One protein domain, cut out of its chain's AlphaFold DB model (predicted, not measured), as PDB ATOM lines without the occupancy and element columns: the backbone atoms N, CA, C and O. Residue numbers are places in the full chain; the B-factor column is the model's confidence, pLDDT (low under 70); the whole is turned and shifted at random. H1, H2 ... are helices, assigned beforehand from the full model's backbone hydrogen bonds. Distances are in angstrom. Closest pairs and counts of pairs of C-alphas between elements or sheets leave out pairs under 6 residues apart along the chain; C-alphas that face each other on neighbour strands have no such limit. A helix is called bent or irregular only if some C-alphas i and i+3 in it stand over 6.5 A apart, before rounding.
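What this domain is: This is residues 448 to 525 of the 1031 residues of the protein "ZAD domain-containing protein" of Drosophila guanche (UniProt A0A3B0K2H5). H3 and the long, kinked H6 lie on opposite sides, with H2 and the short H1, H4 and H5 between them; H2 crosses H3. Printed are 78 residues with six named helices, H1 to H6 in order, and no named strand: all helix. The whole is compact, radius of gyration of the C-alphas 12.4 A, but elongated, 43 by 24 by 19 A.

How they stand to each other: H1, residues 454 to 457, touches H3, residues 480 to 489; closest C-alphas Gly 455 and Lys 488, 3.8 A. H2, residues 461 to 470, touches H3 about perpendicular, 86 degrees; closest C-alphas Leu 464 and Met 484, 7.1 A. H4, residues 492 to 495, is close to H1 but not clearly touching; closest C-alphas Phe 492 and Leu 454, 4.6 A. H5, residues 499 to 502, only just touches H2, with 3 pairs of C-alphas within 8 A; closest Leu 501 and Ala 470, 5.5 A. H6, residues 505 to 525, only just touches H5, 3 pairs, only at the corner, with residues 507 to 508 alone; closest C-alphas Thr 508 and Leu 502, 6.3 A. O i to N i+4 pairs are all within hydrogen-bond range in H2 and H3, 13 of 17 in H6; H1, H4 and H5 are too short.

Where its parts are: H1 begins at C-alpha 454 (45.350, 12.917, -23.753). H2 is 14.3 A long, H3 14.1 A. H6, 27.7 A, ends at C-alpha 525 (59.791, 22.986, -35.386); it is only just irregular, C-alphas 510 and 513 being 6.7 A apart, with a kink of 58 degrees near residue 514.

The domain as a whole: The printed part has no cut and no long link. Residues 448 to 451 and 518 to 525 have pLDDT under 70.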
ATOM      1  N   LEU A 448      49.727  23.249 -30.742       55.91
ATOM      2  CA  LEU A 448      49.857  21.851 -31.172       55.91
ATOM      3  C   LEU A 448      49.449  20.858 -30.066       55.91
ATOM      4  O   LEU A 448      48.772  19.875 -30.347       55.91
ATOM      5  N   THR A 449      49.816  21.122 -28.808       59.31
ATOM      6  CA  THR A 449      49.423  20.317 -27.633       59.31
ATOM      7  C   THR A 449      47.984  20.598 -27.174       59.31
ATOM      8  O   THR A 449      47.363  19.743 -26.547       59.31
ATOM      9  N   ASP A 450      47.422  21.752 -27.538       61.25
ATOM     10  CA  ASP A 450      46.006  22.115 -27.390       61.25
ATOM     11  C   ASP A 450      45.068  21.354 -28.338       61.25
ATOM     12  O   ASP A 450      43.864  21.279 -28.084       61.25
ATOM     13  N   ALA A 451      45.597  20.833 -29.447       65.00
ATOM     14  CA  ALA A 451      44.841  20.122 -30.479       65.00
ATOM     15  C   ALA A 451      44.824  18.594 -30.279       65.00
ATOM     16  O   ALA A 451      44.206  17.876 -31.065       65.00
ATOM     17  N   ILE A 452      45.518  18.089 -29.255       81.12
ATOM     18  CA  ILE A 452      45.765  16.661 -29.034       81.12
ATOM     19  C   ILE A 452      45.101  16.230 -27.724       81.12
ATOM     20  O   ILE A 452      45.424  16.739 -26.650       81.12
ATOM     21  N   SER A 453      44.170  15.276 -27.808       85.88
ATOM     22  CA  SER A 453      43.517  14.687 -26.634       85.88
ATOM     23  C   SER A 453      44.439  13.691 -25.928       85.88
ATOM     24  O   SER A 453      45.127  12.902 -26.583       85.88
ATOM     25  N   LEU A 454      44.435  13.690 -24.596       84.44
ATOM     26  CA  LEU A 454      45.350  12.917 -23.753       84.44
ATOM     27  C   LEU A 454      45.330  11.412 -24.067       84.44
ATOM     28  O   LEU A 454      46.390  10.806 -24.194       84.44
ATOM     29  N   GLY A 455      44.148  10.835 -24.303       82.69
ATOM     30  CA  GLY A 455      43.952   9.421 -24.651       82.69
ATOM     31  C   GLY A 455      44.499   9.002 -26.026       82.69
ATOM     32  O   GLY A 455      44.536   7.814 -26.344       82.69
ATOM     33  N   SER A 456      44.933   9.956 -26.858       84.50
ATOM     34  CA  SER A 456      45.673   9.661 -28.093       84.50
ATOM     35  C   SER A 456      47.179   9.486 -27.854       84.50
ATOM     36  O   SER A 456      47.828   8.740 -28.591       84.50
ATOM     37  N   VAL A 457      47.708  10.127 -26.801       83.06
ATOM     38  CA  VAL A 457      49.120  10.089 -26.388       83.06
ATOM     39  C   VAL A 457      49.350   8.961 -25.381       83.06
ATOM     40  O   VAL A 457      50.221   8.117 -25.584       83.06
ATOM     41  N   ILE A 458      48.536   8.917 -24.324       86.44
ATOM     42  CA  ILE A 458      48.587   7.914 -23.259       86.44
ATOM     43  C   ILE A 458      47.458   6.911 -23.485       86.44
ATOM     44  O   ILE A 458      46.282   7.266 -23.473       86.44
ATOM     45  N   ARG A 459      47.826   5.645 -23.698       86.12
ATOM     46  CA  ARG A 459      46.887   4.525 -23.911       86.12
ATOM     47  C   ARG A 459      46.794   3.568 -22.726       86.12
ATOM     48  O   ARG A 459      45.968   2.662 -22.746       86.12
ATOM     49  N   ASP A 460      47.661   3.752 -21.740       89.12
ATOM     50  CA  ASP A 460      47.710   2.958 -20.521       89.12
ATOM     51  C   ASP A 460      46.539   3.370 -19.601       89.12
ATOM     52  O   ASP A 460      46.444   4.547 -19.234       89.12
ATOM     53  N   PRO A 461      45.610   2.453 -19.265       86.56
ATOM     54  CA  PRO A 461      44.437   2.776 -18.461       86.56
ATOM     55  C   PRO A 461      44.780   3.032 -16.989       86.56
ATOM     56  O   PRO A 461      44.065   3.787 -16.334       86.56
ATOM     57  N   ASP A 462      45.856   2.445 -16.469       88.81
ATOM     58  CA  ASP A 462      46.251   2.570 -15.066       88.81
ATOM     59  C   ASP A 462      47.072   3.841 -14.842       88.81
ATOM     60  O   ASP A 462      46.835   4.559 -13.869       88.81
ATOM     61  N   LEU A 463      47.905   4.231 -15.813       89.00
ATOM     62  CA  LEU A 463      48.484   5.576 -15.858       89.00
ATOM     63  C   LEU A 463      47.397   6.653 -15.976       89.00
ATOM     64  O   LEU A 463      47.452   7.661 -15.273       89.00
ATOM     65  N   LEU A 464      46.362   6.443 -16.798       89.06
ATOM     66  CA  LEU A 464      45.224   7.369 -16.852       89.06
ATOM     67  C   LEU A 464      44.451   7.417 -15.521       89.06
ATOM     68  O   LEU A 464      44.023   8.499 -15.129       89.06
ATOM     69  N   ARG A 465      44.307   6.304 -14.784       88.75
ATOM     70  CA  ARG A 465      43.718   6.302 -13.424       88.75
ATOM     71  C   ARG A 465      44.581   7.084 -12.436       88.75
ATOM     72  O   ARG A 465      44.043   7.809 -11.602       88.75
ATOM     73  N   LEU A 466      45.903   6.969 -12.543       89.06
ATOM     74  CA  LEU A 466      46.852   7.679 -11.689       89.06
ATOM     75  C   LEU A 466      46.824   9.196 -11.953       89.06
ATOM     76  O   LEU A 466      46.716   9.973 -11.006       89.06
ATOM     77  N   ILE A 467      46.767   9.610 -13.226       89.38
ATOM     78  CA  ILE A 467      46.503  11.003 -13.636       89.38
ATOM     79  C   ILE A 467      45.166  11.491 -13.066       89.38
ATOM     80  O   ILE A 467      45.119  12.540 -12.431       89.38
ATOM     81  N   LEU A 468      44.088  10.719 -13.227       88.50
ATOM     82  CA  LEU A 468      42.755  11.074 -12.728       88.50
ATOM     83  C   LEU A 468      42.736  11.306 -11.204       88.50
ATOM     84  O   LEU A 468      42.060  12.218 -10.722       88.50
ATOM     85  N   LYS A 469      43.515  10.509 -10.461       87.75
ATOM     86  CA  LYS A 469      43.692  10.615  -9.007       87.75
ATOM     87  C   LYS A 469      44.513  11.849  -8.609       87.75
ATOM     88  O   LYS A 469      44.086  12.582  -7.719       87.75
ATOM     89  N   ALA A 470      45.642  12.110  -9.270       86.12
ATOM     90  CA  ALA A 470      46.486  13.279  -8.995       86.12
ATOM     91  C   ALA A 470      45.785  14.606  -9.333       86.12
ATOM     92  O   ALA A 470      45.904  15.584  -8.596       86.12
ATOM     93  N   LEU A 471      44.955  14.621 -10.381       86.75
ATOM     94  CA  LEU A 471      44.081  15.749 -10.719       86.75
ATOM     95  C   LEU A 471      42.979  16.025  -9.679       86.75
ATOM     96  O   LEU A 471      42.296  17.044  -9.790       86.75
ATOM     97  N   LYS A 472      42.778  15.141  -8.687       84.88
ATOM     98  CA  LYS A 472      41.710  15.219  -7.671       84.88
ATOM     99  C   LYS A 472      40.301  15.361  -8.271       84.88
ATOM    100  O   LYS A 472      39.434  16.013  -7.689       84.88
ATOM    101  N   TRP A 473      40.046  14.756  -9.435       85.25
ATOM    102  CA  TRP A 473      38.695  14.735 -10.004       85.25
ATOM    103  C   TRP A 473      37.765  13.866  -9.134       85.25
ATOM    104  O   TRP A 473      38.217  12.872  -8.562       85.25
ATOM    105  N   PRO A 474      36.463  14.200  -9.019       78.44
ATOM    106  CA  PRO A 474      35.523  13.425  -8.215       78.44
ATOM    107  C   PRO A 474      35.216  12.083  -8.895       78.44
ATOM    108  O   PRO A 474      34.413  12.005  -9.831       78.44
ATOM    109  N   VAL A 475      35.876  11.028  -8.418       80.62
ATOM    110  CA  VAL A 475      35.735   9.648  -8.897       80.62
ATOM    111  C   VAL A 475      35.021   8.812  -7.841       80.62
ATOM    112  O   VAL A 475      35.557   8.563  -6.766       80.62
ATOM    113  N   SER A 476      33.822   8.346  -8.179       81.19
ATOM    114  CA  SER A 476      33.143   7.234  -7.508       81.19
ATOM    115  C   SER A 476      33.203   5.991  -8.400       81.19
ATOM    116  O   SER A 476      33.450   6.101  -9.603       81.19
ATOM    117  N   GLU A 477      32.952   4.807  -7.841       73.62
ATOM    118  CA  GLU A 477      33.043   3.537  -8.580       73.62
ATOM    119  C   GLU A 477      32.136   3.510  -9.825       73.62
ATOM    120  O   GLU A 477      32.565   3.070 -10.890       73.62
ATOM    121  N   GLY A 478      30.931   4.089  -9.736       77.31
ATOM    122  CA  GLY A 478      30.016   4.236 -10.875       77.31
ATOM    123  C   GLY A 478      30.412   5.311 -11.900       77.31
ATOM    124  O   GLY A 478      30.023   5.213 -13.058       77.31
ATOM    125  N   ASN A 479      31.202   6.319 -11.508       86.69
ATOM    126  CA  ASN A 479      31.623   7.432 -12.374       86.69
ATOM    127  C   ASN A 479      33.028   7.216 -12.984       86.69
ATOM    128  O   ASN A 479      33.494   8.006 -13.806       86.69
ATOM    129  N   CYS A 480      33.741   6.152 -12.595       83.50
ATOM    130  CA  CYS A 480      35.139   5.963 -12.980       83.50
ATOM    131  C   CYS A 480      35.349   5.894 -14.503       83.50
ATOM    132  O   CYS A 480      36.293   6.513 -14.988       83.50
ATOM    133  N   GLU A 481      34.504   5.193 -15.273       87.38
ATOM    134  CA  GLU A 481      34.710   5.087 -16.733       87.38
ATOM    135  C   GLU A 481      34.236   6.337 -17.503       87.38
ATOM    136  O   GLU A 481      34.806   6.669 -18.545       87.38
ATOM    137  N   GLU A 482      33.260   7.089 -16.981       87.06
ATOM    138  CA  GLU A 482      32.886   8.391 -17.550       87.06
ATOM    139  C   GLU A 482      34.015   9.405 -17.339       87.06
ATOM    140  O   GLU A 482      34.479  10.015 -18.302       87.06
ATOM    141  N   GLN A 483      34.541   9.520 -16.114       87.06
ATOM    142  CA  GLN A 483      35.690  10.379 -15.813       87.06
ATOM    143  C   GLN A 483      36.948   9.948 -16.583       87.06
ATOM    144  O   GLN A 483      37.676  10.791 -17.103       87.06
ATOM    145  N   MET A 484      37.168   8.642 -16.745       86.81
ATOM    146  CA  MET A 484      38.218   8.080 -17.598       86.81
ATOM    147  C   MET A 484      38.047   8.486 -19.071       86.81
ATOM    148  O   MET A 484      39.009   8.875 -19.729       86.81
ATOM    149  N   THR A 485      36.823   8.445 -19.598       87.25
ATOM    150  CA  THR A 485      36.499   8.861 -20.972       87.25
ATOM    151  C   THR A 485      36.633  10.374 -21.154       87.25
ATOM    152  O   THR A 485      37.211  10.837 -22.140       87.25
ATOM    153  N   ARG A 486      36.192  11.161 -20.170       88.38
ATOM    154  CA  ARG A 486      36.380  12.614 -20.099       88.38
ATOM    155  C   ARG A 486      37.864  12.986 -20.073       88.38
ATOM    156  O   ARG A 486      38.265  13.890 -20.799       88.38
ATOM    157  N   LEU A 487      38.683  12.258 -19.314       89.00
ATOM    158  CA  LEU A 487      40.134  12.439 -19.260       89.00
ATOM    159  C   LEU A 487      40.809  12.055 -20.587       89.00
ATOM    160  O   LEU A 487      41.586  12.850 -21.112       89.00
ATOM    161  N   LYS A 488      40.463  10.901 -21.181       88.00
ATOM    162  CA  LYS A 488      40.930  10.478 -22.519       88.00
ATOM    163  C   LYS A 488      40.637  11.545 -23.588       88.00
ATOM    164  O   LYS A 488      41.484  11.785 -24.447       88.00
ATOM    165  N   ASN A 489      39.476  12.197 -23.519       86.81
ATOM    166  CA  ASN A 489      39.061  13.243 -24.459       86.81
ATOM    167  C   ASN A 489      39.631  14.638 -24.134       86.81
ATOM    168  O   ASN A 489      39.705  15.482 -25.031       86.81
ATOM    169  N   SER A 490      40.056  14.882 -22.888       88.06
ATOM    170  CA  SER A 490      40.617  16.161 -22.438       88.06
ATOM    171  C   SER A 490      41.902  16.532 -23.185       88.06
ATOM    172  O   SER A 490      42.646  15.666 -23.649       88.06
ATOM    173  N   LYS A 491      42.181  17.833 -23.299       87.75
ATOM    174  CA  LYS A 491      43.371  18.353 -23.984       87.75
ATOM    175  C   LYS A 491      44.639  18.046 -23.196       87.75
ATOM    176  O   LYS A 491      44.725  18.379 -22.015       87.75
ATOM    177  N   PHE A 492      45.654  17.531 -23.882       82.75
ATOM    178  CA  PHE A 492      46.965  17.245 -23.302       82.75
ATOM    179  C   PHE A 492      47.586  18.489 -22.643       82.75
ATOM    180  O   PHE A 492      48.023  18.416 -21.499       82.75
ATOM    181  N   ALA A 493      47.555  19.647 -23.315       81.00
ATOM    182  CA  ALA A 493      48.057  20.908 -22.756       81.00
ATOM    183  C   ALA A 493      47.341  21.351 -21.467       81.00
ATOM    184  O   ALA A 493      47.998  21.854 -20.561       81.00
ATOM    185  N   GLY A 494      46.020  21.149 -21.378       81.06
ATOM    186  CA  GLY A 494      45.229  21.531 -20.204       81.06
ATOM    187  C   GLY A 494      45.606  20.698 -18.984       81.06
ATOM    188  O   GLY A 494      46.029  21.251 -17.975       81.06
ATOM    189  N   ILE A 495      45.569  19.369 -19.128       84.62
ATOM    190  CA  ILE A 495      45.941  18.432 -18.058       84.62
ATOM    191  C   ILE A 495      47.397  18.631 -17.607       84.62
ATOM    192  O   ILE A 495      47.687  18.613 -16.416       84.62
ATOM    193  N   MET A 496      48.319  18.903 -18.537       75.50
ATOM    194  CA  MET A 496      49.720  19.199 -18.204       75.50
ATOM    195  C   MET A 496      49.953  20.588 -17.584       75.50
ATOM    196  O   MET A 496      51.087  20.892 -17.219       75.50
ATOM    197  N   SER A 497      48.919  21.428 -17.468       80.94
ATOM    198  CA  SER A 497      48.976  22.724 -16.775       80.94
ATOM    199  C   SER A 497      48.365  22.698 -15.369       80.94
ATOM    200  O   SER A 497      48.451  23.692 -14.649       80.94
ATOM    201  N   ASP A 498      47.778  21.572 -14.947       85.06
ATOM    202  CA  ASP A 498      47.188  21.430 -13.617       85.06
ATOM    203  C   ASP A 498      48.269  21.349 -12.527       85.06
ATOM    204  O   ASP A 498      49.038  20.389 -12.439       85.06
ATOM    205  N   ASN A 499      48.284  22.340 -11.629       80.81
ATOM    206  CA  ASN A 499      49.262  22.438 -10.537       80.81
ATOM    207  C   ASN A 499      49.294  21.195  -9.625       80.81
ATOM    208  O   ASN A 499      50.352  20.862  -9.102       80.81
ATOM    209  N   ASN A 500      48.164  20.496  -9.452       83.12
ATOM    210  CA  ASN A 500      48.107  19.255  -8.669       83.12
ATOM    211  C   ASN A 500      48.881  18.104  -9.341       83.12
ATOM    212  O   ASN A 500      49.470  17.284  -8.646       83.12
ATOM    213  N   LEU A 501      48.900  18.051 -10.679       84.50
ATOM    214  CA  LEU A 501      49.632  17.033 -11.438       84.50
ATOM    215  C   LEU A 501      51.140  17.318 -11.417       84.50
ATOM    216  O   LEU A 501      51.938  16.409 -11.228       84.50
ATOM    217  N   LEU A 502      51.520  18.592 -11.553       81.62
ATOM    218  CA  LEU A 502      52.917  19.044 -11.539       81.62
ATOM    219  C   LEU A 502      53.588  18.962 -10.151       81.62
ATOM    220  O   LEU A 502      54.811  19.039 -10.067       81.62
ATOM    221  N   GLN A 503      52.808  18.808  -9.076       82.31
ATOM    222  CA  GLN A 503      53.308  18.535  -7.720       82.31
ATOM    223  C   GLN A 503      53.656  17.053  -7.502       82.31
ATOM    224  O   GLN A 503      54.462  16.744  -6.626       82.31
ATOM    225  N   ASP A 504      53.084  16.144  -8.295       84.31
ATOM    226  CA  ASP A 504      53.421  14.721  -8.271       84.31
ATOM    227  C   ASP A 504      54.657  14.488  -9.154       84.31
ATOM    228  O   ASP A 504      54.584  14.411 -10.388       84.31
ATOM    229  N   THR A 505      55.827  14.436  -8.513       82.00
ATOM    230  CA  THR A 505      57.128  14.274  -9.177       82.00
ATOM    231  C   THR A 505      57.252  12.947  -9.899       82.00
ATOM    232  O   THR A 505      57.927  12.863 -10.927       82.00
ATOM    233  N   ASP A 506      56.621  11.907  -9.373       85.75
ATOM    234  CA  ASP A 506      56.828  10.531  -9.810       85.75
ATOM    235  C   ASP A 506      55.895  10.228 -10.979       85.75
ATOM    236  O   ASP A 506      56.309   9.677 -12.001       85.75
ATOM    237  N   LEU A 507      54.662  10.732 -10.902       85.62
ATOM    238  CA  LEU A 507      53.746  10.778 -12.028       85.62
ATOM    239  C   LEU A 507      54.263  11.690 -13.148       85.62
ATOM    240  O   LEU A 507      54.216  11.305 -14.315       85.62
ATOM    241  N   THR A 508      54.830  12.858 -12.830       82.12
ATOM    242  CA  THR A 508      55.437  13.747 -13.840       82.12
ATOM    243  C   THR A 508      56.619  13.073 -14.550       82.12
ATOM    244  O   THR A 508      56.753  13.190 -15.772       82.12
ATOM    245  N   GLN A 509      57.434  12.291 -13.831       83.75
ATOM    246  CA  GLN A 509      58.456  11.423 -14.431       83.75
ATOM    247  C   GLN A 509      57.842  10.325 -15.315       83.75
ATOM    248  O   GLN A 509      58.328  10.099 -16.423       83.75
ATOM    249  N   LEU A 510      56.750   9.688 -14.880       86.00
ATOM    250  CA  LEU A 510      56.050   8.634 -15.625       86.00
ATOM    251  C   LEU A 510      55.332   9.153 -16.891       86.00
ATOM    252  O   LEU A 510      55.215   8.425 -17.877       86.00
ATOM    253  N   LEU A 511      54.934  10.431 -16.924       83.31
ATOM    254  CA  LEU A 511      54.493  11.123 -18.143       83.31
ATOM    255  C   LEU A 511      55.670  11.596 -19.014       83.31
ATOM    256  O   LEU A 511      55.482  11.850 -20.205       83.31
ATOM    257  N   GLY A 512      56.890  11.669 -18.476       81.62
ATOM    258  CA  GLY A 512      58.115  12.070 -19.179       81.62
ATOM    259  C   GLY A 512      58.333  11.383 -20.540       81.62
ATOM    260  O   GLY A 512      58.553  12.087 -21.529       81.62
ATOM    261  N   PRO A 513      58.208  10.045 -20.661       84.25
ATOM    262  CA  PRO A 513      58.291   9.324 -21.938       84.25
ATOM    263  C   PRO A 513      57.222   9.704 -22.977       84.25
ATOM    264  O   PRO A 513      57.458   9.540 -24.172       84.25
ATOM    265  N   TYR A 514      56.071  10.225 -22.546       79.31
ATOM    266  CA  TYR A 514      54.983  10.698 -23.411       79.31
ATOM    267  C   TYR A 514      55.144  12.185 -23.769       79.31
ATOM    268  O   TYR A 514      54.853  12.604 -24.891       79.31
ATOM    269  N   LEU A 515      55.686  12.974 -22.837       70.88
ATOM    270  CA  LEU A 515      56.069  14.372 -23.026       70.88
ATOM    271  C   LEU A 515      57.269  14.520 -23.969       70.88
ATOM    272  O   LEU A 515      57.281  15.425 -24.801       70.88
ATOM    273  N   ALA A 516      58.271  13.642 -23.882       71.81
ATOM    274  CA  ALA A 516      59.518  13.784 -24.630       71.81
ATOM    275  C   ALA A 516      59.327  13.775 -26.166       71.81
ATOM    276  O   ALA A 516      59.890  14.660 -26.810       71.81
ATOM    277  N   PRO A 517      58.508  12.895 -26.789       73.50
ATOM    278  CA  PRO A 517      58.170  12.989 -28.213       73.50
ATOM    279  C   PRO A 517      57.410  14.271 -28.572       73.50
ATOM    280  O   PRO A 517      57.706  14.886 -29.592       73.50
ATOM    281  N   MET A 518      56.473  14.713 -27.726       63.75
ATOM    282  CA  MET A 518      55.701  15.943 -27.950       63.75
ATOM    283  C   MET A 518      56.589  17.194 -27.911       63.75
ATOM    284  O   MET A 518      56.534  18.036 -28.810       63.75
ATOM    285  N   LEU A 519      57.477  17.280 -26.920       65.06
ATOM    286  CA  LEU A 519      58.476  18.339 -26.794       65.06
ATOM    287  C   LEU A 519      59.561  18.235 -27.877       65.06
ATOM    288  O   LEU A 519      60.063  19.261 -28.328       65.06
ATOM    289  N   ALA A 520      59.902  17.032 -28.347       65.06
ATOM    290  CA  ALA A 520      60.815  16.839 -29.474       65.06
ATOM    291  C   ALA A 520      60.196  17.279 -30.810       65.06
ATOM    292  O   ALA A 520      60.906  17.848 -31.632       65.06
ATOM    293  N   LEU A 521      58.888  17.087 -31.021       59.22
ATOM    294  CA  LEU A 521      58.174  17.612 -32.190       59.22
ATOM    295  C   LEU A 521      58.113  19.147 -32.164       59.22
ATOM    296  O   LEU A 521      58.408  19.783 -33.177       59.22
ATOM    297  N   ALA A 522      57.843  19.751 -31.001       57.75
ATOM    298  CA  ALA A 522      57.956  21.200 -30.820       57.75
ATOM    299  C   ALA A 522      59.389  21.698 -31.116       57.75
ATOM    300  O   ALA A 522      59.582  22.597 -31.937       57.75
ATOM    301  N   LYS A 523      60.413  21.044 -30.549       48.28
ATOM    302  CA  LYS A 523      61.831  21.374 -30.781       48.28
ATOM    303  C   LYS A 523      62.322  21.068 -32.201       48.28
ATOM    304  O   LYS A 523      63.274  21.701 -32.651       48.28
ATOM    305  N   GLN A 524      61.698  20.161 -32.953       48.81
ATOM    306  CA  GLN A 524      61.974  19.993 -34.388       48.81
ATOM    307  C   GLN A 524      61.406  21.143 -35.226       48.81
ATOM    308  O   GLN A 524      61.990  21.487 -36.254       48.81
ATOM    309  N   HIS A 525      60.315  21.766 -34.777       49.78
ATOM    310  CA  HIS A 525      59.791  22.986 -35.386       49.78
ATOM    311  C   HIS A 525      60.650  24.223 -35.042       49.78
ATOM    312  O   HIS A 525      60.755  25.149 -35.844       49.78
TER     313      HIS A 525